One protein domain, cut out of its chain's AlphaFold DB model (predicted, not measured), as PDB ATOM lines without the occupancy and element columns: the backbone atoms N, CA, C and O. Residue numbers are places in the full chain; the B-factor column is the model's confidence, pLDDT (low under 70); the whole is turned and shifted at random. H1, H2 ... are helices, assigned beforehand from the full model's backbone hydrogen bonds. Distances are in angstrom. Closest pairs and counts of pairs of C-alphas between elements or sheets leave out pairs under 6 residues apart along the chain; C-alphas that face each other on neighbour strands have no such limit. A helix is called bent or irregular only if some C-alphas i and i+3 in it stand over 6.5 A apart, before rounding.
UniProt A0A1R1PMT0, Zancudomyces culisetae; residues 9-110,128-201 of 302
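Overview. This is residues 9 to 110 and 128 to 201 of the 302 residues of a protein of Zancudomyces culisetae (UniProt A0A1R1PMT0). The long, bent helix H6 runs past a row of three helices, the hairpin H2 and H3 with H5 beside H3, and its arm H6b crosses H2. Farther along, H1 and H8 pack on H6b; H7 packs on H8, and its residues 174 to 179 stick out, while H4 lies off one end of the row. The printed part has 176 residues, with eight named helices, H1 to H8 in chain order, and no named strand; its class is all helix, with 146 of the 176 residues in the named helices, and it is loose, with a radius of gyration of the C-alphas of 19.5 A and spans of 59 by 47 by 35 A.

Arrangement. H6, residues 130 to 162, assigned as one helix by its hydrogen bonds, is bent: C-alphas 138 and 141 are 6.8 A apart, and arms H6a, residues 130 to 138, and H6b, residues 141 to 162, stand at 39 degrees. H6b touches H2, residues 22 to 43, at a steep tilt of 48 degrees; the closest C-alphas, His 30 and Ser 146, are 4.7 A apart. H2 and H3, residues 48 to 74, form a hairpin at 23 degrees. H6b touches H8, residues 184 to 201, opposite ways at a shallow tilt of 29 degrees, closest at C-alphas Arg 155 and Ser 189, 5.3 A. In H6a 2 of 5 O i to N i+4 pairs and 4 of 6 O i to N i+3 pairs are within hydrogen-bond range.

Along the chain. H1, residues 9 to 19, begins at C-alpha 9 (72.105, 60.413, -25.995). H3 is 38.2 A long. H4 is residues 81 to 88, H5 91 to 103, H7 166 to 179. H8 ends at C-alpha 201 (76.236, 70.088, -64.015).

Size, cuts and confidence. Residues 111 to 127 are not printed; C-alphas 110 and 128 are 16.1 A apart. Residues 48, 106 to 110 and 128 to 134 have pLDDT under 70.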
ATOM      1  N   ASP A   9      71.975  59.130 -26.691       91.44
ATOM      2  CA  ASP A   9      72.105  60.413 -25.995       91.44
ATOM      3  C   ASP A   9      73.166  61.300 -26.647       91.44
ATOM      4  O   ASP A   9      72.978  62.513 -26.744       91.44
ATOM      5  N   GLU A  10      74.235  60.705 -27.180       90.44
ATOM      6  CA  GLU A  10      75.222  61.432 -27.981       90.44
ATOM      7  C   GLU A  10      74.625  61.988 -29.276       90.44
ATOM      8  O   GLU A  10      74.817  63.165 -29.582       90.44
ATOM      9  N   ILE A  11      73.858  61.176 -30.017       92.81
ATOM     10  CA  ILE A  11      73.175  61.628 -31.240       92.81
ATOM     11  C   ILE A  11      72.201  62.763 -30.913       92.81
ATOM     12  O   ILE A  11      72.223  63.800 -31.578       92.81
ATOM     13  N   LYS A  12      71.382  62.607 -29.863       94.00
ATOM     14  CA  LYS A  12      70.468  63.663 -29.402       94.00
ATOM     15  C   LYS A  12      71.220  64.954 -29.085       94.00
ATOM     16  O   LYS A  12      70.810  66.011 -29.551       94.00
ATOM     17  N   ALA A  13      72.324  64.876 -28.342       94.62
ATOM     18  CA  ALA A  13      73.128  66.046 -27.996       94.62
ATOM     19  C   ALA A  13      73.699  66.747 -29.240       94.62
ATOM     20  O   ALA A  13      73.616  67.969 -29.341       94.62
ATOM     21  N   ARG A  14      74.209  65.987 -30.222       94.12
ATOM     22  CA  ARG A  14      74.704  66.540 -31.497       94.12
ATOM     23  C   ARG A  14      73.598  67.224 -32.301       94.12
ATOM     24  O   ARG A  14      73.839  68.281 -32.874       94.12
ATOM     25  N   PHE A  15      72.388  66.662 -32.323       95.00
ATOM     26  CA  PHE A  15      71.240  67.293 -32.982       95.00
ATOM     27  C   PHE A  15      70.760  68.558 -32.271       95.00
ATOM     28  O   PHE A  15      70.432  69.530 -32.944       95.00
ATOM     29  N   ILE A  16      70.733  68.557 -30.936       95.25
ATOM     30  CA  ILE A  16      70.415  69.756 -30.148       95.25
ATOM     31  C   ILE A  16      71.434  70.858 -30.435       95.25
ATOM     32  O   ILE A  16      71.068  72.022 -30.530       95.25
ATOM     33  N   GLU A  17      72.710  70.509 -30.585       95.38
ATOM     34  CA  GLU A  17      73.727  71.493 -30.942       95.38
ATOM     35  C   GLU A  17      73.552  71.999 -32.378       95.38
ATOM     36  O   GLU A  17      73.591  73.203 -32.618       95.38
ATOM     37  N   LEU A  18      73.265  71.099 -33.326       94.94
ATOM     38  CA  LEU A  18      72.983  71.464 -34.714       94.94
ATOM     39  C   LEU A  18      71.806  72.443 -34.827       94.94
ATOM     40  O   LEU A  18      71.889  73.413 -35.581       94.94
ATOM     41  N   SER A  19      70.719  72.193 -34.089       95.94
ATOM     42  CA  SER A  19      69.493  72.987 -34.189       95.94
ATOM     43  C   SER A  19      69.638  74.408 -33.653       95.94
ATOM     44  O   SER A  19      68.839  75.262 -34.019       95.94
ATOM     45  N   LYS A  20      70.669  74.703 -32.851       95.69
ATOM     46  CA  LYS A  20      70.998  76.080 -32.445       95.69
ATOM     47  C   LYS A  20      71.580  76.903 -33.597       95.69
ATOM     48  O   LYS A  20      71.556  78.130 -33.549       95.69
ATOM     49  N   GLY A  21      72.132  76.246 -34.617       95.19
ATOM     50  CA  GLY A  21      72.793  76.900 -35.737       95.19
ATOM     51  C   GLY A  21      71.811  77.360 -36.825       95.19
ATOM     52  O   GLY A  21      70.927  76.599 -37.222       95.19
ATOM     53  N   PRO A  22      72.007  78.549 -37.428       95.81
ATOM     54  CA  PRO A  22      71.131  79.049 -38.494       95.81
ATOM     55  C   PRO A  22      71.129  78.146 -39.738       95.81
ATOM     56  O   PRO A  22      70.129  78.059 -40.446       95.81
ATOM     57  N   GLN A  23      72.226  77.422 -39.986       95.12
ATOM     58  CA  GLN A  23      72.343  76.519 -41.133       95.12
ATOM     59  C   GLN A  23      71.342  75.359 -41.100       95.12
ATOM     60  O   GLN A  23      70.941  74.869 -42.154       95.12
ATOM     61  N   PHE A  24      70.914  74.931 -39.911       97.38
ATOM     62  CA  PHE A  24      69.895  73.894 -39.787       97.38
ATOM     63  C   PHE A  24      68.539  74.381 -40.313       97.38
ATOM     64  O   PHE A  24      67.869  73.679 -41.068       97.38
ATOM     65  N   TYR A  25      68.164  75.621 -39.993       98.00
ATOM     66  CA  TYR A  25      66.933  76.242 -40.487       98.00
ATOM     67  C   TYR A  25      67.013  76.600 -41.973       98.00
ATOM     68  O   TYR A  25      66.027  76.445 -42.692       98.00
ATOM     69  N   TRP A  26      68.194  77.001 -42.456       98.25
ATOM     70  CA  TRP A  26      68.458  77.160 -43.888       98.25
ATOM     71  C   TRP A  26      68.199  75.850 -44.647       98.25
ATOM     72  O   TRP A  26      67.530  75.854 -45.683       98.25
ATOM     73  N   TRP A  27      68.655  74.721 -44.094       98.38
ATOM     74  CA  TRP A  27      68.388  73.397 -44.651       98.38
ATOM     75  C   TRP A  27      66.900  73.032 -44.593       98.38
ATOM     76  O   TRP A  27      66.361  72.578 -45.600       98.38
ATOM     77  N   LEU A  28      66.212  73.283 -43.473       98.44
ATOM     78  CA  LEU A  28      64.767  73.040 -43.359       98.44
ATOM     79  C   LEU A  28      63.951  73.841 -44.384       98.44
ATOM     80  O   LEU A  28      63.005  73.300 -44.957       98.44
ATOM     81  N   GLY A  29      64.326  75.093 -44.658       98.44
ATOM     82  CA  GLY A  29      63.693  75.897 -45.707       98.44
ATOM     83  C   GLY A  29      63.859  75.282 -47.104       98.44
ATOM     84  O   GLY A  29      62.895  75.214 -47.872       98.44
ATOM     85  N   HIS A  30      65.032  74.719 -47.411       98.50
ATOM     86  CA  HIS A  30      65.266  74.014 -48.673       98.50
ATOM     87  C   HIS A  30      64.537  72.671 -48.730       98.50
ATOM     88  O   HIS A  30      63.962  72.349 -49.769       98.50
ATOM     89  N   VAL A  31      64.469  71.923 -47.625       98.69
ATOM     90  CA  VAL A  31      63.655  70.700 -47.534       98.69
ATOM     91  C   VAL A  31      62.192  71.025 -47.822       98.69
ATOM     92  O   VAL A  31      61.572  70.370 -48.658       98.69
ATOM     93  N   ALA A  32      61.647  72.065 -47.184       98.56
ATOM     94  CA  ALA A  32      60.278  72.514 -47.413       98.56
ATOM     95  C   ALA A  32      60.062  72.934 -48.875       98.56
ATOM     96  O   ALA A  32      59.106  72.487 -49.506       98.56
ATOM     97  N   THR A  33      60.977  73.730 -49.436       98.50
ATOM     98  CA  THR A  33      60.926  74.145 -50.846       98.50
ATOM     99  C   THR A  33      60.921  72.947 -51.783       98.50
ATOM    100  O   THR A  33      60.103  72.888 -52.696       98.50
ATOM    101  N   PHE A  34      61.811  71.984 -51.559       98.50
ATOM    102  CA  PHE A  34      61.925  70.802 -52.399       98.50
ATOM    103  C   PHE A  34      60.663  69.937 -52.315       98.50
ATOM    104  O   PHE A  34      60.046  69.663 -53.339       98.50
ATOM    105  N   VAL A  35      60.224  69.575 -51.106       98.19
ATOM    106  CA  VAL A  35      59.054  68.706 -50.904       98.19
ATOM    107  C   VAL A  35      57.783  69.352 -51.449       98.19
ATOM    108  O   VAL A  35      57.065  68.742 -52.243       98.19
ATOM    109  N   PHE A  36      57.494  70.594 -51.055       96.81
ATOM    110  CA  PHE A  36      56.282  71.272 -51.507       96.81
ATOM    111  C   PHE A  36      56.366  71.685 -52.978       96.81
ATOM    112  O   PHE A  36      55.357  71.624 -53.674       96.81
ATOM    113  N   GLY A  37      57.557  72.013 -53.481       95.81
ATOM    114  CA  GLY A  37      57.795  72.248 -54.899       95.81
ATOM    115  C   GLY A  37      57.488  71.007 -55.729       95.81
ATOM    116  O   GLY A  37      56.711  71.083 -56.677       95.81
ATOM    117  N   THR A  38      57.996  69.835 -55.342       95.69
ATOM    118  CA  THR A  38      57.678  68.567 -56.013       95.69
ATOM    119  C   THR A  38      56.185  68.254 -55.952       95.69
ATOM    120  O   THR A  38      55.591  67.944 -56.984       95.69
ATOM    121  N   LEU A  39      55.545  68.392 -54.784       93.50
ATOM    122  CA  LEU A  39      54.099  68.177 -54.651       93.50
ATOM    123  C   LEU A  39      53.284  69.127 -55.533       93.50
ATOM    124  O   LEU A  39      52.296  68.701 -56.130       93.50
ATOM    125  N   PHE A  40      53.706  70.389 -55.647       91.56
ATOM    126  CA  PHE A  40      53.099  71.340 -56.567       91.56
ATOM    127  C   PHE A  40      53.211  70.852 -58.014       91.56
ATOM    128  O   PHE A  40      52.184  70.741 -58.671       91.56
ATOM    129  N   HIS A  41      54.402  70.487 -58.498       89.81
ATOM    130  CA  HIS A  41      54.583  70.041 -59.888       89.81
ATOM    131  C   HIS A  41      53.798  68.758 -60.205       89.81
ATOM    132  O   HIS A  41      53.234  68.645 -61.291       89.81
ATOM    133  N   LEU A  42      53.703  67.820 -59.254       90.50
ATOM    134  CA  LEU A  42      52.908  66.594 -59.411       90.50
ATOM    135  C   LEU A  42      51.401  66.875 -59.476       90.50
ATOM    136  O   LEU A  42      50.675  66.209 -60.211       90.50
ATOM    137  N   LYS A  43      50.918  67.850 -58.698       85.19
ATOM    138  CA  LYS A  43      49.488  68.173 -58.606       85.19
ATOM    139  C   LYS A  43      49.035  69.237 -59.595       85.19
ATOM    140  O   LYS A  43      47.854  69.271 -59.905       85.19
ATOM    141  N   ALA A  44      49.928  70.076 -60.113       77.62
ATOM    142  CA  ALA A  44      49.566  71.238 -60.923       77.62
ATOM    143  C   ALA A  44      48.744  70.885 -62.174       77.62
ATOM    144  O   ALA A  44      47.938  71.702 -62.610       77.62
ATOM    145  N   LEU A  45      48.915  69.674 -62.721       73.44
ATOM    146  CA  LEU A  45      48.171  69.191 -63.889       73.44
ATOM    147  C   LEU A  45      46.907  68.386 -63.538       73.44
ATOM    148  O   LEU A  45      46.054  68.210 -64.401       73.44
ATOM    149  N   LEU A  46      46.787  67.888 -62.303       78.44
ATOM    150  CA  LEU A  46      45.734  66.945 -61.892       78.44
ATOM    151  C   LEU A  46      44.725  67.559 -60.913       78.44
ATOM    152  O   LEU A  46      43.536  67.279 -60.985       78.44
ATOM    153  N   ASP A  47      45.206  68.386 -59.988       75.38
ATOM    154  CA  ASP A  47      44.430  69.036 -58.932       75.38
ATOM    155  C   ASP A  47      45.028  70.428 -58.642       75.38
ATOM    156  O   ASP A  47      45.801  70.610 -57.686       75.38
ATOM    157  N   PRO A  48      44.709  71.424 -59.491       68.38
ATOM    158  CA  PRO A  48      45.249  72.770 -59.357       68.38
ATOM    159  C   PRO A  48      44.903  73.402 -57.995       68.38
ATOM    160  O   PRO A  48      45.783  73.916 -57.308       68.38
ATOM    161  N   SER A  49      43.662  73.307 -57.512       70.38
ATOM    162  CA  SER A  49      43.280  73.953 -56.242       70.38
ATOM    163  C   SER A  49      44.168  73.510 -55.066       70.38
ATOM    164  O   SER A  49      44.686  74.339 -54.309       70.38
ATOM    165  N   SER A  50      44.452  72.208 -54.958       74.44
ATOM    166  CA  SER A  50      45.388  71.691 -53.954       74.44
ATOM    167  C   SER A  50      46.839  72.097 -54.223       74.44
ATOM    168  O   SER A  50      47.580  72.399 -53.281       74.44
ATOM    169  N   ALA A  51      47.267  72.155 -55.489       80.25
ATOM    170  CA  ALA A  51      48.621  72.560 -55.870       80.25
ATOM    171  C   ALA A  51      48.981  73.961 -55.331       80.25
ATOM    172  O   ALA A  51      50.096  74.156 -54.848       80.25
ATOM    173  N   SER A  52      48.030  74.900 -55.282       79.06
ATOM    174  CA  SER A  52      48.259  76.261 -54.759       79.06
ATOM    175  C   SER A  52      48.872  76.331 -53.371       79.06
ATOM    176  O   SER A  52      49.787  77.113 -53.097       79.06
ATOM    177  N   LYS A  53      48.382  75.483 -52.466       84.00
ATOM    178  CA  LYS A  53      48.864  75.460 -51.084       84.00
ATOM    179  C   LYS A  53      50.326  75.031 -51.047       84.00
ATOM    180  O   LYS A  53      51.113  75.565 -50.273       84.00
ATOM    181  N   HIS A  54      50.694  74.086 -51.907       90.31
ATOM    182  CA  HIS A  54      52.063  73.603 -52.038       90.31
ATOM    183  C   HIS A  54      52.979  74.669 -52.661       90.31
ATOM    184  O   HIS A  54      54.091  74.852 -52.179       90.31
ATOM    185  N   TYR A  55      52.489  75.446 -53.633       88.94
ATOM    186  CA  TYR A  55      53.227  76.567 -54.223       88.94
ATOM    187  C   TYR A  55      53.686  77.590 -53.169       88.94
ATOM    188  O   TYR A  55      54.882  77.842 -53.020       88.94
ATOM    189  N   HIS A  56      52.757  78.119 -52.369       88.19
ATOM    190  CA  HIS A  56      53.092  79.123 -51.354       88.19
ATOM    191  C   HIS A  56      53.975  78.566 -50.241       88.19
ATOM    192  O   HIS A  56      54.867  79.259 -49.756       88.19
ATOM    193  N   ARG A  57      53.758  77.308 -49.838       93.69
ATOM    194  CA  ARG A  57      54.616  76.644 -48.846       93.69
ATOM    195  C   ARG A  57      56.043  76.463 -49.362       93.69
ATOM    196  O   ARG A  57      56.982  76.631 -48.587       93.69
ATOM    197  N   ALA A  58      56.211  76.160 -50.651       96.00
ATOM    198  CA  ALA A  58      57.528  76.058 -51.265       96.00
ATOM    199  C   ALA A  58      58.245  77.417 -51.286       96.00
ATOM    200  O   ALA A  58      59.401  77.509 -50.877       96.00
ATOM    201  N   LEU A  59      57.543  78.483 -51.684       94.38
ATOM    202  CA  LEU A  59      58.093  79.840 -51.680       94.38
ATOM    203  C   LEU A  59      58.435  80.336 -50.273       94.38
ATOM    204  O   LEU A  59      59.493  80.929 -50.090       94.38
ATOM    205  N   LEU A  60      57.600  80.041 -49.274       95.81
ATOM    206  CA  LEU A  60      57.902  80.365 -47.879       95.81
ATOM    207  C   LEU A  60      59.191  79.672 -47.413       95.81
ATOM    208  O   LEU A  60      60.032  80.303 -46.778       95.81
ATOM    209  N   GLY A  61      59.381  78.398 -47.779       97.94
ATOM    210  CA  GLY A  61      60.638  77.684 -47.541       97.94
ATOM    211  C   GLY A  61      61.839  78.390 -48.180       97.94
ATOM    212  O   GLY A  61      62.862  78.577 -47.523       97.94
ATOM    213  N   SER A  62      61.689  78.854 -49.424       97.56
ATOM    214  CA  SER A  62      62.743  79.579 -50.146       97.56
ATOM    215  C   SER A  62      63.063  80.913 -49.478       97.56
ATOM    216  O   SER A  62      64.231  81.233 -49.282       97.56
ATOM    217  N   MET A  63      62.040  81.669 -49.072       96.88
ATOM    218  CA  MET A  63      62.200  82.934 -48.352       96.88
ATOM    219  C   MET A  63      62.953  82.740 -47.031       96.88
ATOM    220  O   MET A  63      63.832  83.539 -46.716       96.88
ATOM    221  N   ILE A  64      62.668  81.663 -46.287       97.56
ATOM    222  CA  ILE A  64      63.405  81.319 -45.061       97.56
ATOM    223  C   ILE A  64      64.876  81.030 -45.380       97.56
ATOM    224  O   ILE A  64      65.762  81.630 -44.770       97.56
ATOM    225  N   SER A  65      65.155  80.148 -46.347       98.19
ATOM    226  CA  SER A  65      66.533  79.794 -46.709       98.19
ATOM    227  C   SER A  65      67.327  81.004 -47.191       98.19
ATOM    228  O   SER A  65      68.378  81.309 -46.629       98.19
ATOM    229  N   TYR A  66      66.825  81.743 -48.181       97.25
ATOM    230  CA  TYR A  66      67.540  82.907 -48.700       97.25
ATOM    231  C   TYR A  66      67.627  84.035 -47.673       97.25
ATOM    232  O   TYR A  66      68.673  84.670 -47.579       97.25
ATOM    233  N   GLY A  67      66.600  84.242 -46.843       96.62
ATOM    234  CA  GLY A  67      66.653  85.191 -45.729       96.62
ATOM    235  C   GLY A  67      67.797  84.887 -44.759       96.62
ATOM    236  O   GLY A  67      68.555  85.790 -44.400       96.62
ATOM    237  N   ILE A  68      67.991  83.612 -44.403       96.88
ATOM    238  CA  ILE A  68      69.119  83.178 -43.566       96.88
ATOM    239  C   ILE A  68      70.459  83.395 -44.281       96.88
ATOM    240  O   ILE A  68      71.391  83.906 -43.660       96.88
ATOM    241  N   SER A  69      70.565  83.052 -45.571       96.44
ATOM    242  CA  SER A  69      71.783  83.300 -46.359       96.44
ATOM    243  C   SER A  69      72.153  84.785 -46.373       96.44
ATOM    244  O   SER A  69      73.298  85.135 -46.101       96.44
ATOM    245  N   ILE A  70      71.177  85.663 -46.623       95.69
ATOM    246  CA  ILE A  70      71.367  87.119 -46.668       95.69
ATOM    247  C   ILE A  70      71.813  87.640 -45.303       95.69
ATOM    248  O   ILE A  70      72.806  88.359 -45.220       95.69
ATOM    249  N   TYR A  71      71.125  87.250 -44.225       95.06
ATOM    250  CA  TYR A  71      71.487  87.682 -42.876       95.06
ATOM    251  C   TYR A  71      72.895  87.219 -42.487       95.06
ATOM    252  O   TYR A  71      73.658  87.981 -41.900       95.06
ATOM    253  N   LYS A  72      73.278  85.995 -42.864       95.06
ATOM    254  CA  LYS A  72      74.623  85.472 -42.607       95.06
ATOM    255  C   LYS A  72      75.707  86.234 -43.381       95.06
ATOM    256  O   LYS A  72      76.802  86.404 -42.854       95.06
ATOM    257  N   THR A  73      75.417  86.677 -44.604       95.00
ATOM    258  CA  THR A  73      76.369  87.431 -45.438       95.00
ATOM    259  C   THR A  73      76.494  88.894 -45.006       95.00
ATOM    260  O   THR A  73      77.598  89.434 -44.998       95.00
ATOM    261  N   TYR A  74      75.382  89.545 -44.649       94.56
ATOM    262  CA  TYR A  74      75.327  91.005 -44.497       94.56
ATOM    263  C   TYR A  74      75.057  91.504 -43.073       94.56
ATOM    264  O   TYR A  74      75.347  92.663 -42.781       94.56
ATOM    265  N   GLY A  75      74.523  90.665 -42.185       92.81
ATOM    266  CA  GLY A  75      74.099  91.075 -40.849       92.81
ATOM    267  C   GLY A  75      72.938  92.076 -40.877       92.81
ATOM    268  O   GLY A  75      72.012  91.961 -41.682       92.81
ATOM    269  N   ALA A  76      72.975  93.053 -39.967       91.81
ATOM    270  CA  ALA A  76      71.965  94.104 -39.895       91.81
ATOM    271  C   ALA A  76      72.033  95.035 -41.128       91.81
ATOM    272  O   ALA A  76      73.134  95.428 -41.529       91.81
ATOM    273  N   PRO A  77      70.887  95.432 -41.717       92.50
ATOM    274  CA  PRO A  77      70.866  96.323 -42.873       92.50
ATOM    275  C   PRO A  77      71.557  97.659 -42.600       92.50
ATOM    276  O   PRO A  77      71.315  98.298 -41.577       92.50
ATOM    277  N   GLN A  78      72.375  98.107 -43.552       92.31
ATOM    278  CA  GLN A  78      72.985  99.435 -43.516       92.31
ATOM    279  C   GLN A  78      72.330 100.320 -44.580       92.31
ATOM    280  O   GLN A  78      72.314  99.981 -45.762       92.31
ATOM    281  N   PHE A  79      71.808 101.481 -44.188       92.88
ATOM    282  CA  PHE A  79      71.101 102.389 -45.098       92.88
ATOM    283  C   PHE A  79      72.073 103.311 -45.847       92.88
ATOM    284  O   PHE A  79      72.068 104.526 -45.670       92.88
ATOM    285  N   ASN A  80      72.944 102.722 -46.671       94.94
ATOM    286  CA  ASN A  80      73.876 103.456 -47.526       94.94
ATOM    287  C   ASN A  80      73.978 102.831 -48.929       94.94
ATOM    288  O   ASN A  80      73.624 101.670 -49.146       94.94
ATOM    289  N   LEU A  81      74.478 103.610 -49.894       91.94
ATOM    290  CA  LEU A  81      74.565 103.189 -51.295       91.94
ATOM    291  C   LEU A  81      75.485 101.975 -51.493       91.94
ATOM    292  O   LEU A  81      75.178 101.103 -52.297       91.94
ATOM    293  N   GLN A  82      76.586 101.888 -50.746       92.75
ATOM    294  CA  GLN A  82      77.531 100.775 -50.859       92.75
ATOM    295  C   GLN A  82      76.902  99.449 -50.408       92.75
ATOM    296  O   GLN A  82      77.121  98.402 -51.016       92.75
ATOM    297  N   PHE A  83      76.093  99.474 -49.350       92.31
ATOM    298  CA  PHE A  83      75.298  98.330 -48.925       92.31
ATOM    299  C   PHE A  83      74.277  97.953 -49.994       92.31
ATOM    300  O   PHE A  83      74.241  96.790 -50.389       92.31
ATOM    301  N   LEU A  84      73.531  98.934 -50.520       90.00
ATOM    302  CA  LEU A  84      72.554  98.713 -51.590       90.00
ATOM    303  C   LEU A  84      73.194  98.058 -52.824       90.00
ATOM    304  O   LEU A  84      72.663  97.084 -53.348       90.00
ATOM    305  N   GLN A  85      74.354  98.545 -53.266       89.25
ATOM    306  CA  GLN A  85      75.082  97.978 -54.404       89.25
ATOM    307  C   GLN A  85      75.476  96.516 -54.168       89.25
ATOM    308  O   GLN A  85      75.315  95.693 -55.069       89.25
ATOM    309  N   ARG A  86      75.946  96.181 -52.957       89.69
ATOM    310  CA  ARG A  86      76.311  94.804 -52.594       89.69
ATOM    311  C   ARG A  86      75.104  93.874 -52.605       89.69
ATOM    312  O   ARG A  86      75.142  92.859 -53.292       89.69
ATOM    313  N   VAL A  87      74.014  94.241 -51.925       90.94
ATOM    314  CA  VAL A  87      72.809  93.392 -51.886       90.94
ATOM    315  C   VAL A  87      72.162  93.256 -53.263       90.94
ATOM    316  O   VAL A  87      71.697  92.179 -53.615       90.94
ATOM    317  N   MET A  88      72.194  94.301 -54.094       86.56
ATOM    318  CA  MET A  88      71.669  94.230 -55.460       86.56
ATOM    319  C   MET A  88      72.510  93.343 -56.383       86.56
ATOM    320  O   MET A  88      71.978  92.880 -57.388       86.56
ATOM    321  N   ALA A  89      73.782  93.093 -56.064       86.31
ATOM    322  CA  ALA A  89      74.659  92.193 -56.813       86.31
ATOM    323  C   ALA A  89      74.648  90.742 -56.287       86.31
ATOM    324  O   ALA A  89      75.274  89.874 -56.895       86.31
ATOM    325  N   ASP A  90      73.943  90.466 -55.187       89.94
ATOM    326  CA  ASP A  90      73.916  89.153 -54.540       89.94
ATOM    327  C   ASP A  90      72.790  88.267 -55.078       89.94
ATOM    328  O   ASP A  90      71.615  88.638 -55.069       89.94
ATOM    329  N   GLU A  91      73.129  87.054 -55.506       88.06
ATOM    330  CA  GLU A  91      72.150  86.115 -56.053       88.06
ATOM    331  C   GLU A  91      71.092  85.669 -55.031       88.06
ATOM    332  O   GLU A  91      69.926  85.514 -55.397       88.06
ATOM    333  N   ASN A  92      71.446  85.519 -53.750       92.75
ATOM    334  CA  ASN A  92      70.499  85.110 -52.710       92.75
ATOM    335  C   ASN A  92      69.463  86.205 -52.459       92.75
ATOM    336  O   ASN A  92      68.286  85.905 -52.258       92.75
ATOM    337  N   VAL A  93      69.882  87.475 -52.516       92.62
ATOM    338  CA  VAL A  93      68.966  88.622 -52.438       92.62
ATOM    339  C   VAL A  93      67.994  88.588 -53.609       92.62
ATOM    340  O   VAL A  93      66.788  88.691 -53.391       92.62
ATOM    341  N   GLN A  94      68.481  88.360 -54.831       89.31
ATOM    342  CA  GLN A  94      67.613  88.278 -56.007       89.31
ATOM    343  C   GLN A  94      66.610  87.120 -55.911       89.31
ATOM    344  O   GLN A  94      65.421  87.321 -56.165       89.31
ATOM    345  N   TYR A  95      67.040  85.930 -55.481       90.19
ATOM    346  CA  TYR A  95      66.120  84.811 -55.255       90.19
ATOM    347  C   TYR A  95      65.091  85.106 -54.161       90.19
ATOM    348  O   TYR A  95      63.926  84.743 -54.319       90.19
ATOM    349  N   SER A  96      65.484  85.791 -53.086       92.94
ATOM    350  CA  SER A  96      64.562  86.214 -52.027       92.94
ATOM    351  C   SER A  96      63.522  87.219 -52.539       92.94
ATOM    352  O   SER A  96      62.325  87.067 -52.274       92.94
ATOM    353  N   VAL A  97      63.944  88.201 -53.344       89.75
ATOM    354  CA  VAL A  97      63.049  89.184 -53.981       89.75
ATOM    355  C   VAL A  97      62.087  88.501 -54.952       89.75
ATOM    356  O   VAL A  97      60.887  88.776 -54.912       89.75
ATOM    357  N   LEU A  98      62.577  87.579 -55.787       87.50
ATOM    358  CA  LEU A  98      61.736  86.803 -56.701       87.50
ATOM    359  C   LEU A  98      60.736  85.935 -55.934       87.50
ATOM    360  O   LEU A  98      59.545  85.993 -56.230       87.50
ATOM    361  N   ALA A  99      61.185  85.201 -54.913       90.69
ATOM    362  CA  ALA A  99      60.309  84.379 -54.081       90.69
ATOM    363  C   ALA A  99      59.221  85.222 -53.403       90.69
ATOM    364  O   ALA A  99      58.054  84.845 -53.433       90.69
ATOM    365  N   THR A 100      59.580  86.394 -52.875       89.44
ATOM    366  CA  THR A 100      58.633  87.331 -52.252       89.44
ATOM    367  C   THR A 100      57.640  87.886 -53.274       89.44
ATOM    368  O   THR A 100      56.437  87.882 -53.037       89.44
ATOM    369  N   THR A 101      58.121  88.310 -54.446       83.44
ATOM    370  CA  THR A 101      57.273  88.826 -55.535       83.44
ATOM    371  C   THR A 101      56.267  87.776 -56.003       83.44
ATOM    372  O   THR A 101      55.104  88.084 -56.262       83.44
ATOM    373  N   PHE A 102      56.716  86.528 -56.103       83.00
ATOM    374  CA  PHE A 102      55.892  85.388 -56.478       83.00
ATOM    375  C   PHE A 102      54.926  84.964 -55.367       83.00
ATOM    376  O   PHE A 102      53.803  84.577 -55.673       83.00
ATOM    377  N   TYR A 103      55.314  85.095 -54.098       84.94
ATOM    378  CA  TYR A 103      54.474  84.759 -52.947       84.94
ATOM    379  C   TYR A 103      53.348  85.772 -52.729       84.94
ATOM    380  O   TYR A 103      52.224  85.393 -52.420       84.94
ATOM    381  N   LEU A 104      53.643  87.066 -52.896       80.38
ATOM    382  CA  LEU A 104      52.669  88.149 -52.729       80.38
ATOM    383  C   LEU A 104      51.657  88.224 -53.876       80.38
ATOM    384  O   LEU A 104      50.655  88.934 -53.777       80.38
ATOM    385  N   ARG A 105      51.903  87.512 -54.978       71.25
ATOM    386  CA  ARG A 105      50.911  87.381 -56.036       71.25
ATOM    387  C   ARG A 105      49.796  86.443 -55.592       71.25
ATOM    388  O   ARG A 105      50.095  85.326 -55.179       71.25
ATOM    389  N   PRO A 106      48.520  86.824 -55.784       58.28
ATOM    390  CA  PRO A 106      47.430  85.879 -55.637       58.28
ATOM    391  C   PRO A 106      47.698  84.675 -56.539       58.28
ATOM    392  O   PRO A 106      47.837  84.817 -57.762       58.28
ATOM    393  N   SER A 107      47.782  83.479 -55.956       55.94
ATOM    394  CA  SER A 107      47.708  82.275 -56.766       55.94
ATOM    395  C   SER A 107      46.365  82.289 -57.471       55.94
ATOM    396  O   SER A 107      45.316  82.290 -56.826       55.94
ATOM    397  N   ILE A 108      46.380  82.223 -58.792       52.44
ATOM    398  CA  ILE A 108      45.142  82.174 -59.580       52.44
ATOM    399  C   ILE A 108      44.386  80.844 -59.342       52.44
ATOM    400  O   ILE A 108      43.251  80.670 -59.763       52.44
ATOM    401  N   LEU A 109      45.000  79.931 -58.584       49.69
ATOM    402  CA  LEU A 109      44.479  78.645 -58.139       49.69
ATOM    403  C   LEU A 109      43.470  78.704 -56.974       49.69
ATOM    404  O   LEU A 109      42.867  77.672 -56.676       49.69
ATOM    405  N   ASP A 110      43.299  79.838 -56.280       51.44
ATOM    406  CA  ASP A 110      42.403  79.908 -55.114       51.44
ATOM    407  C   ASP A 110      41.011  80.443 -55.484       51.44
ATOM    408  O   ASP A 110      40.606  81.546 -55.110       51.44
ATOM    409  N   PRO A 128      42.430  79.152 -72.098       43.06
ATOM    410  CA  PRO A 128      42.540  78.131 -71.070       43.06
ATOM    411  C   PRO A 128      43.603  78.568 -70.062       43.06
ATOM    412  O   PRO A 128      44.767  78.690 -70.435       43.06
ATOM    413  N   ASN A 129      43.188  78.852 -68.820       52.09
ATOM    414  CA  ASN A 129      43.969  78.774 -67.580       52.09
ATOM    415  C   ASN A 129      45.488  79.052 -67.733       52.09
ATOM    416  O   ASN A 129      46.345  78.319 -67.239       52.09
ATOM    417  N   THR A 130      45.858  80.130 -68.427       51.38
ATOM    418  CA  THR A 130      47.257  80.411 -68.817       51.38
ATOM    419  C   THR A 130      48.066  80.947 -67.633       51.38
ATOM    420  O   THR A 130      49.288  80.841 -67.556       51.38
ATOM    421  N   SER A 131      47.329  81.438 -66.648       54.78
ATOM    422  CA  SER A 131      47.717  81.854 -65.315       54.78
ATOM    423  C   SER A 131      48.195  80.718 -64.402       54.78
ATOM    424  O   SER A 131      48.617  80.976 -63.287       54.78
ATOM    425  N   TYR A 132      48.160  79.463 -64.830       61.12
ATOM    426  CA  TYR A 132      48.677  78.340 -64.040       61.12
ATOM    427  C   TYR A 132      50.076  77.921 -64.488       61.12
ATOM    428  O   TYR A 132      50.919  77.535 -63.677       61.12
ATOM    429  N   LEU A 133      50.353  78.083 -65.782       67.31
ATOM    430  CA  LEU A 133      51.633  77.736 -66.390       67.31
ATOM    431  C   LEU A 133      52.781  78.571 -65.816       67.31
ATOM    432  O   LEU A 133      53.889  78.063 -65.680       67.31
ATOM    433  N   TYR A 134      52.520  79.811 -65.395       68.94
ATOM    434  CA  TYR A 134      53.562  80.651 -64.802       68.94
ATOM    435  C   TYR A 134      54.108  80.115 -63.491       68.94
ATOM    436  O   TYR A 134      55.301  80.226 -63.226       68.94
ATOM    437  N   LEU A 135      53.235  79.529 -62.674       75.69
ATOM    438  CA  LEU A 135      53.599  78.991 -61.370       75.69
ATOM    439  C   LEU A 135      54.529  77.785 -61.543       75.69
ATOM    440  O   LEU A 135      55.506  77.649 -60.814       75.69
ATOM    441  N   ILE A 136      54.265  76.969 -62.570       79.94
ATOM    442  CA  ILE A 136      55.112  75.845 -62.996       79.94
ATOM    443  C   ILE A 136      56.459  76.352 -63.506       79.94
ATOM    444  O   ILE A 136      57.507  75.920 -63.031       79.94
ATOM    445  N   VAL A 137      56.435  77.312 -64.431       81.69
ATOM    446  CA  VAL A 137      57.645  77.860 -65.055       81.69
ATOM    447  C   VAL A 137      58.571  78.507 -64.020       81.69
ATOM    448  O   VAL A 137      59.783  78.300 -64.084       81.69
ATOM    449  N   ALA A 138      58.012  79.247 -63.059       81.06
ATOM    450  CA  ALA A 138      58.772  80.026 -62.088       81.06
ATOM    451  C   ALA A 138      59.249  79.224 -60.863       81.06
ATOM    452  O   ALA A 138      60.307  79.543 -60.324       81.06
ATOM    453  N   LEU A 139      58.511  78.200 -60.406       90.44
ATOM    454  CA  LEU A 139      58.894  77.423 -59.213       90.44
ATOM    455  C   LEU A 139      59.926  76.325 -59.512       90.44
ATOM    456  O   LEU A 139      60.604  75.843 -58.596       90.44
ATOM    457  N   LEU A 140      60.060  75.916 -60.777       93.06
ATOM    458  CA  LEU A 140      60.964  74.837 -61.172       93.06
ATOM    459  C   LEU A 140      62.425  75.091 -60.739       93.06
ATOM    460  O   LEU A 140      62.979  74.213 -60.069       93.06
ATOM    461  N   PRO A 141      63.045  76.266 -60.996       93.12
ATOM    462  CA  PRO A 141      64.400  76.545 -60.515       93.12
ATOM    463  C   PRO A 141      64.535  76.421 -58.990       93.12
ATOM    464  O   PRO A 141      65.416  75.709 -58.512       93.12
ATOM    465  N   PHE A 142      63.620  77.026 -58.218       95.12
ATOM    466  CA  PHE A 142      63.626  76.960 -56.749       95.12
ATOM    467  C   PHE A 142      63.585  75.520 -56.229       95.12
ATOM    468  O   PHE A 142      64.336  75.161 -55.318       95.12
ATOM    469  N   THR A 143      62.738  74.684 -56.836       96.88
ATOM    470  CA  THR A 143      62.584  73.270 -56.465       96.88
ATOM    471  C   THR A 143      63.877  72.494 -56.724       96.88
ATOM    472  O   THR A 143      64.341  71.745 -55.861       96.88
ATOM    473  N   VAL A 144      64.496  72.709 -57.888       96.44
ATOM    474  CA  VAL A 144      65.712  72.003 -58.311       96.44
ATOM    475  C   VAL A 144      66.939  72.429 -57.499       96.44
ATOM    476  O   VAL A 144      67.669  71.563 -57.016       96.44
ATOM    477  N   TYR A 145      67.162  73.731 -57.287       94.62
ATOM    478  CA  TYR A 145      68.264  74.194 -56.432       94.62
ATOM    479  C   TYR A 145      68.106  73.683 -54.998       94.62
ATOM    480  O   TYR A 145      69.062  73.186 -54.398       94.62
ATOM    481  N   SER A 146      66.881  73.718 -54.472       98.06
ATOM    482  CA  SER A 146      66.595  73.237 -53.120       98.06
ATOM    483  C   SER A 146      66.807  71.735 -52.957       98.06
ATOM    484  O   SER A 146      67.247  71.308 -51.889       98.06
ATOM    485  N   MET A 147      66.583  70.931 -54.004       98.00
ATOM    486  CA  MET A 147      66.952  69.511 -54.006       98.00
ATOM    487  C   MET A 147      68.455  69.338 -53.753       98.00
ATOM    488  O   MET A 147      68.844  68.584 -52.862       98.00
ATOM    489  N   PHE A 148      69.313  70.053 -54.488       97.69
ATOM    490  CA  PHE A 148      70.765  69.921 -54.330       97.69
ATOM    491  C   PHE A 148      71.268  70.443 -52.983       97.69
ATOM    492  O   PHE A 148      72.106  69.785 -52.368       97.69
ATOM    493  N   HIS A 149      70.729  71.558 -52.478       97.56
ATOM    494  CA  HIS A 149      71.054  72.038 -51.130       97.56
ATOM    495  C   HIS A 149      70.614  71.046 -50.046       97.56
ATOM    496  O   HIS A 149      71.391  70.741 -49.137       97.56
ATOM    497  N   THR A 150      69.415  70.475 -50.187       98.62
ATOM    498  CA  THR A 150      68.897  69.440 -49.283       98.62
ATOM    499  C   THR A 150      69.806  68.217 -49.268       98.62
ATOM    500  O   THR A 150      70.222  67.776 -48.197       98.62
ATOM    501  N   LEU A 151      70.150  67.684 -50.444       98.56
ATOM    502  CA  LEU A 151      71.015  66.513 -50.589       98.56
ATOM    503  C   LEU A 151      72.432  66.781 -50.066       98.56
ATOM    504  O   LEU A 151      72.972  65.977 -49.304       98.56
ATOM    505  N   GLY A 152      73.016  67.923 -50.434       98.00
ATOM    506  CA  GLY A 152      74.360  68.322 -50.028       98.00
ATOM    507  C   GLY A 152      74.495  68.418 -48.512       98.00
ATOM    508  O   GLY A 152      75.354  67.755 -47.932       98.00
ATOM    509  N   TYR A 153      73.599  69.160 -47.859       98.31
ATOM    510  CA  TYR A 153      73.607  69.313 -46.404       98.31
ATOM    511  C   TYR A 153      73.277  68.007 -45.675       98.31
ATOM    512  O   TYR A 153      73.909  67.673 -44.672       98.31
ATOM    513  N   THR A 154      72.343  67.210 -46.210       98.50
ATOM    514  CA  THR A 154      72.046  65.880 -45.658       98.50
ATOM    515  C   THR A 154      73.312  65.028 -45.629       98.50
ATOM    516  O   THR A 154      73.662  64.470 -44.591       98.50
ATOM    517  N   ARG A 155      74.055  64.983 -46.738       98.19
ATOM    518  CA  ARG A 155      75.292  64.206 -46.839       98.19
ATOM    519  C   ARG A 155      76.427  64.759 -45.977       98.19
ATOM    520  O   ARG A 155      77.165  63.974 -45.393       98.19
ATOM    521  N   GLN A 156      76.613  66.075 -45.958       97.00
ATOM    522  CA  GLN A 156      77.772  66.715 -45.327       97.00
ATOM    523  C   GLN A 156      77.587  66.961 -43.826       97.00
ATOM    524  O   GLN A 156      78.577  67.112 -43.118       97.00
ATOM    525  N   THR A 157      76.347  66.998 -43.331       97.00
ATOM    526  CA  THR A 157      76.056  67.392 -41.946       97.00
ATOM    527  C   THR A 157      75.144  66.400 -41.238       97.00
ATOM    528  O   THR A 157      75.512  65.896 -40.179       97.00
ATOM    529  N   ILE A 158      73.992  66.049 -41.820       97.88
ATOM    530  CA  ILE A 158      73.026  65.162 -41.146       97.88
ATOM    531  C   ILE A 158      73.569  63.734 -41.005       97.88
ATOM    532  O   ILE A 158      73.530  63.165 -39.915       97.88
ATOM    533  N   LEU A 159      74.106  63.149 -42.081       97.69
ATOM    534  CA  LEU A 159      74.620  61.777 -42.042       97.69
ATOM    535  C   LEU A 159      75.822  61.620 -41.087       97.69
ATOM    536  O   LEU A 159      75.785  60.688 -40.286       97.69
ATOM    537  N   PRO A 160      76.835  62.514 -41.072       96.31
ATOM    538  CA  PRO A 160      77.930  62.442 -40.099       96.31
ATOM    539  C   PRO A 160      77.499  62.584 -38.632       96.31
ATOM    540  O   PRO A 160      78.147  62.032 -37.748       96.31
ATOM    541  N   ILE A 161      76.393  63.280 -38.346       95.00
ATOM    542  CA  ILE A 161      75.838  63.343 -36.983       95.00
ATOM    543  C   ILE A 161      75.312  61.974 -36.537       95.00
ATOM    544  O   ILE A 161      75.527  61.582 -35.387       95.00
ATOM    545  N   LEU A 162      74.655  61.252 -37.452       95.44
ATOM    546  CA  LEU A 162      74.136  59.901 -37.219       95.44
ATOM    547  C   LEU A 162      75.258  58.858 -37.136       95.44
ATOM    548  O   LEU A 162      75.185  57.950 -36.311       95.44
ATOM    549  N   ASN A 163      76.288  58.993 -37.973       95.25
ATOM    550  CA  ASN A 163      77.469  58.135 -37.973       95.25
ATOM    551  C   ASN A 163      78.738  58.963 -38.277       95.25
ATOM    552  O   ASN A 163      79.011  59.261 -39.443       95.25
ATOM    553  N   PRO A 164      79.554  59.290 -37.259       94.25
ATOM    554  CA  PRO A 164      80.784  60.064 -37.439       94.25
ATOM    555  C   PRO A 164      81.851  59.371 -38.288       94.25
ATOM    556  O   PRO A 164      82.716  60.041 -38.845       94.25
ATOM    557  N   ASN A 165      81.790  58.043 -38.415       95.00
ATOM    558  CA  ASN A 165      82.833  57.246 -39.059       95.00
ATOM    559  C   ASN A 165      82.631  57.092 -40.575       95.00
ATOM    560  O   ASN A 165      83.404  56.384 -41.217       95.00
ATOM    561  N   ILE A 166      81.623  57.749 -41.170       95.88
ATOM    562  CA  ILE A 166      81.289  57.608 -42.600       95.88
ATOM    563  C   ILE A 166      82.496  57.861 -43.512       95.88
ATOM    564  O   ILE A 166      82.670  57.138 -44.490       95.88
ATOM    565  N   SER A 167      83.322  58.876 -43.240       93.81
ATOM    566  CA  SER A 167      84.496  59.176 -44.076       93.81
ATOM    567  C   SER A 167      85.499  58.023 -44.065       93.81
ATOM    568  O   SER A 167      85.872  57.532 -45.130       93.81
ATOM    569  N   THR A 168      85.861  57.549 -42.872       95.56
ATOM    570  CA  THR A 168      86.778  56.421 -42.664       95.56
ATOM    571  C   THR A 168      86.237  55.135 -43.287       95.56
ATOM    572  O   THR A 168      86.972  54.405 -43.947       95.56
ATOM    573  N   GLU A 169      84.939  54.880 -43.135       95.44
ATOM    574  CA  GLU A 169      84.260  53.708 -43.685       95.44
ATOM    575  C   GLU A 169      84.263  53.719 -45.226       95.44
ATOM    576  O   GLU A 169      84.613  52.726 -45.867       95.44
ATOM    577  N   LEU A 170      83.956  54.871 -45.836       95.88
ATOM    578  CA  LEU A 170      84.002  55.045 -47.289       95.88
ATOM    579  C   LEU A 170      85.432  54.954 -47.839       95.88
ATOM    580  O   LEU A 170      85.626  54.464 -48.949       95.88
ATOM    581  N   GLU A 171      86.439  55.419 -47.102       95.50
ATOM    582  CA  GLU A 171      87.846  55.244 -47.476       95.50
ATOM    583  C   GLU A 171      88.287  53.782 -47.412       95.50
ATOM    584  O   GLU A 171      88.929  53.307 -48.350       95.50
ATOM    585  N   ALA A 172      87.903  53.055 -46.360       95.38
ATOM    586  CA  ALA A 172      88.168  51.624 -46.247       95.38
ATOM    587  C   ALA A 172      87.525  50.851 -47.410       95.38
ATOM    588  O   ALA A 172      88.195  50.053 -48.066       95.38
ATOM    589  N   TYR A 173      86.271  51.170 -47.747       95.56
ATOM    590  CA  TYR A 173      85.582  50.591 -48.900       95.56
ATOM    591  C   TYR A 173      86.255  50.928 -50.236       95.56
ATOM    592  O   TYR A 173      86.371  50.066 -51.100       95.56
ATOM    593  N   ARG A 174      86.759  52.157 -50.424       95.25
ATOM    594  CA  ARG A 174      87.512  52.511 -51.644       95.25
ATOM    595  C   ARG A 174      88.805  51.709 -51.799       95.25
ATOM    596  O   ARG A 174      89.202  51.456 -52.929       95.25
ATOM    597  N   ARG A 175      89.462  51.336 -50.695       95.88
ATOM    598  CA  ARG A 175      90.719  50.567 -50.718       95.88
ATOM    599  C   ARG A 175      90.490  49.070 -50.901       95.88
ATOM    600  O   ARG A 175      91.221  48.436 -51.648       95.88
ATOM    601  N   ALA A 176      89.504  48.517 -50.201       95.00
ATOM    602  CA  ALA A 176      89.329  47.072 -50.068       95.00
ATOM    603  C   ALA A 176      88.069  46.533 -50.782       95.00
ATOM    604  O   ALA A 176      87.820  45.326 -50.796       95.00
ATOM    605  N   GLY A 177      87.268  47.410 -51.397       92.38
ATOM    606  CA  GLY A 177      86.061  47.052 -52.135       92.38
ATOM    607  C   GLY A 177      85.020  46.350 -51.263       92.38
ATOM    608  O   GLY A 177      84.865  46.647 -50.079       92.38
ATOM    609  N   SER A 178      84.330  45.369 -51.848       90.50
ATOM    610  CA  SER A 178      83.244  44.612 -51.209       90.50
ATOM    611  C   SER A 178      83.655  43.795 -49.976       90.50
ATOM    612  O   SER A 178      82.785  43.229 -49.321       90.50
ATOM    613  N   SER A 179      84.950  43.721 -49.644       92.38
ATOM    614  CA  SER A 179      85.416  43.109 -48.391       92.38
ATOM    615  C   SER A 179      85.069  43.947 -47.150       92.38
ATOM    616  O   SER A 179      85.021  43.413 -46.044       92.38
ATOM    617  N   VAL A 180      84.775  45.241 -47.323       94.19
ATOM    618  CA  VAL A 180      84.285  46.132 -46.265       94.19
ATOM    619  C   VAL A 180      82.776  46.299 -46.424       94.19
ATOM    620  O   VAL A 180      82.290  46.775 -47.447       94.19
ATOM    621  N   SER A 181      82.008  45.926 -45.401       94.19
ATOM    622  CA  SER A 181      80.561  46.149 -45.405       94.19
ATOM    623  C   SER A 181      80.242  47.594 -45.038       94.19
ATOM    624  O   SER A 181      80.657  48.073 -43.984       94.19
ATOM    625  N   LEU A 182      79.477  48.276 -45.896       96.12
ATOM    626  CA  LEU A 182      79.021  49.634 -45.622       96.12
ATOM    627  C   LEU A 182      77.744  49.659 -44.765       96.12
ATOM    628  O   LEU A 182      76.742  49.001 -45.078       96.12
ATOM    629  N   SER A 183      77.744  50.510 -43.746       96.25
ATOM    630  CA  SER A 183      76.586  50.958 -42.986       96.25
ATOM    631  C   SER A 183      75.561  51.649 -43.888       96.25
ATOM    632  O   SER A 183      75.882  52.229 -44.932       96.25
ATOM    633  N   THR A 184      74.294  51.649 -43.470       96.50
ATOM    634  CA  THR A 184      73.205  52.316 -44.209       96.50
ATOM    635  C   THR A 184      73.496  53.801 -44.432       96.50
ATOM    636  O   THR A 184      73.252  54.331 -45.515       96.50
ATOM    637  N   THR A 185      74.077  54.469 -43.433       96.56
ATOM    638  CA  THR A 185      74.458  55.886 -43.521       96.56
ATOM    639  C   THR A 185      75.576  56.142 -44.533       96.56
ATOM    640  O   THR A 185      75.500  57.110 -45.291       96.56
ATOM    641  N   ALA A 186      76.577  55.259 -44.619       97.25
ATOM    642  CA  ALA A 186      77.637  55.374 -45.614       97.25
ATOM    643  C   ALA A 186      77.122  55.071 -47.027       97.25
ATOM    644  O   ALA A 186      77.430  55.823 -47.952       97.25
ATOM    645  N   LYS A 187      76.257  54.058 -47.193       97.38
ATOM    646  CA  LYS A 187      75.569  53.775 -48.469       97.38
ATOM    647  C   LYS A 187      74.751  54.976 -48.949       97.38
ATOM    648  O   LYS A 187      74.863  55.366 -50.108       97.38
ATOM    649  N   ALA A 188      73.986  55.609 -48.055       98.19
ATOM    650  CA  ALA A 188      73.237  56.826 -48.372       98.19
ATOM    651  C   ALA A 188      74.170  57.985 -48.768       98.19
ATOM    652  O   ALA A 188      73.934  58.654 -49.774       98.19
ATOM    653  N   SER A 189      75.265  58.193 -48.027       98.06
ATOM    654  CA  SER A 189      76.269  59.220 -48.337       98.06
ATOM    655  C   SER A 189      76.922  58.998 -49.706       98.06
ATOM    656  O   SER A 189      77.073  59.945 -50.486       98.06
ATOM    657  N   GLN A 190      77.263  57.746 -50.028       96.75
ATOM    658  CA  GLN A 190      77.820  57.356 -51.321       96.75
ATOM    659  C   GLN A 190      76.811  57.577 -52.450       96.75
ATOM    660  O   GLN A 190      77.159  58.216 -53.440       96.75
ATOM    661  N   PHE A 191      75.560  57.135 -52.280       97.75
ATOM    662  CA  PHE A 191      74.492  57.346 -53.257       97.75
ATOM    663  C   PHE A 191      74.288  58.831 -53.569       97.75
ATOM    664  O   PHE A 191      74.327  59.219 -54.736       97.75
ATOM    665  N   ILE A 192      74.144  59.672 -52.536       98.38
ATOM    666  CA  ILE A 192      73.980  61.120 -52.716       98.38
ATOM    667  C   ILE A 192      75.193  61.702 -53.445       98.38
ATOM    668  O   ILE A 192      75.025  62.485 -54.376       98.38
ATOM    669  N   SER A 193      76.411  61.304 -53.057       97.25
ATOM    670  CA  SER A 193      77.639  61.759 -53.717       97.25
ATOM    671  C   SER A 193      77.626  61.432 -55.208       97.25
ATOM    672  O   SER A 193      77.876  62.311 -56.027       97.25
ATOM    673  N   THR A 194      77.321  60.182 -55.557       97.19
ATOM    674  CA  THR A 194      77.297  59.708 -56.943       97.19
ATOM    675  C   THR A 194      76.208  60.410 -57.745       97.19
ATOM    676  O   THR A 194      76.468  60.865 -58.855       97.19
ATOM    677  N   PHE A 195      75.009  60.554 -57.178       97.75
ATOM    678  CA  PHE A 195      73.904  61.259 -57.820       97.75
ATOM    679  C   PHE A 195      74.258  62.722 -58.106       97.75
ATOM    680  O   PHE A 195      74.131  63.180 -59.242       97.75
ATOM    681  N   VAL A 196      74.748  63.454 -57.098       97.12
ATOM    682  CA  VAL A 196      75.115  64.866 -57.257       97.12
ATOM    683  C   VAL A 196      76.221  65.011 -58.300       97.12
ATOM    684  O   VAL A 196      76.060  65.792 -59.234       97.12
ATOM    685  N   SER A 197      77.285  64.206 -58.225       95.94
ATOM    686  CA  SER A 197      78.369  64.247 -59.214       95.94
ATOM    687  C   SER A 197      77.899  63.914 -60.633       95.94
ATOM    688  O   SER A 197      78.370  64.519 -61.592       95.94
ATOM    689  N   ALA A 198      76.955  62.981 -60.789       96.88
ATOM    690  CA  ALA A 198      76.456  62.583 -62.101       96.88
ATOM    691  C   ALA A 198      75.531  63.634 -62.735       96.88
ATOM    692  O   ALA A 198      75.529  63.793 -63.960       96.88
ATOM    693  N   TYR A 199      74.708  64.321 -61.939       96.19
ATOM    694  CA  TYR A 199      73.592  65.114 -62.468       96.19
ATOM    695  C   TYR A 199      73.711  66.620 -62.251       96.19
ATOM    696  O   TYR A 199      73.104  67.356 -63.026       96.19
ATOM    697  N   TYR A 200      74.503  67.100 -61.285       94.62
ATOM    698  CA  TYR A 200      74.543  68.524 -60.926       94.62
ATOM    699  C   TYR A 200      74.797  69.436 -62.130       94.62
ATOM    700  O   TYR A 200      73.965  70.283 -62.437       94.62
ATOM    701  N   SER A 201      75.882  69.220 -62.881       94.06
ATOM    702  CA  SER A 201      76.236  70.088 -64.015       94.06
ATOM    703  C   SER A 201      75.199  70.061 -65.142       94.06
ATOM    704  O   SER A 201      74.909  71.095 -65.746       94.06
TER     705      SER A 201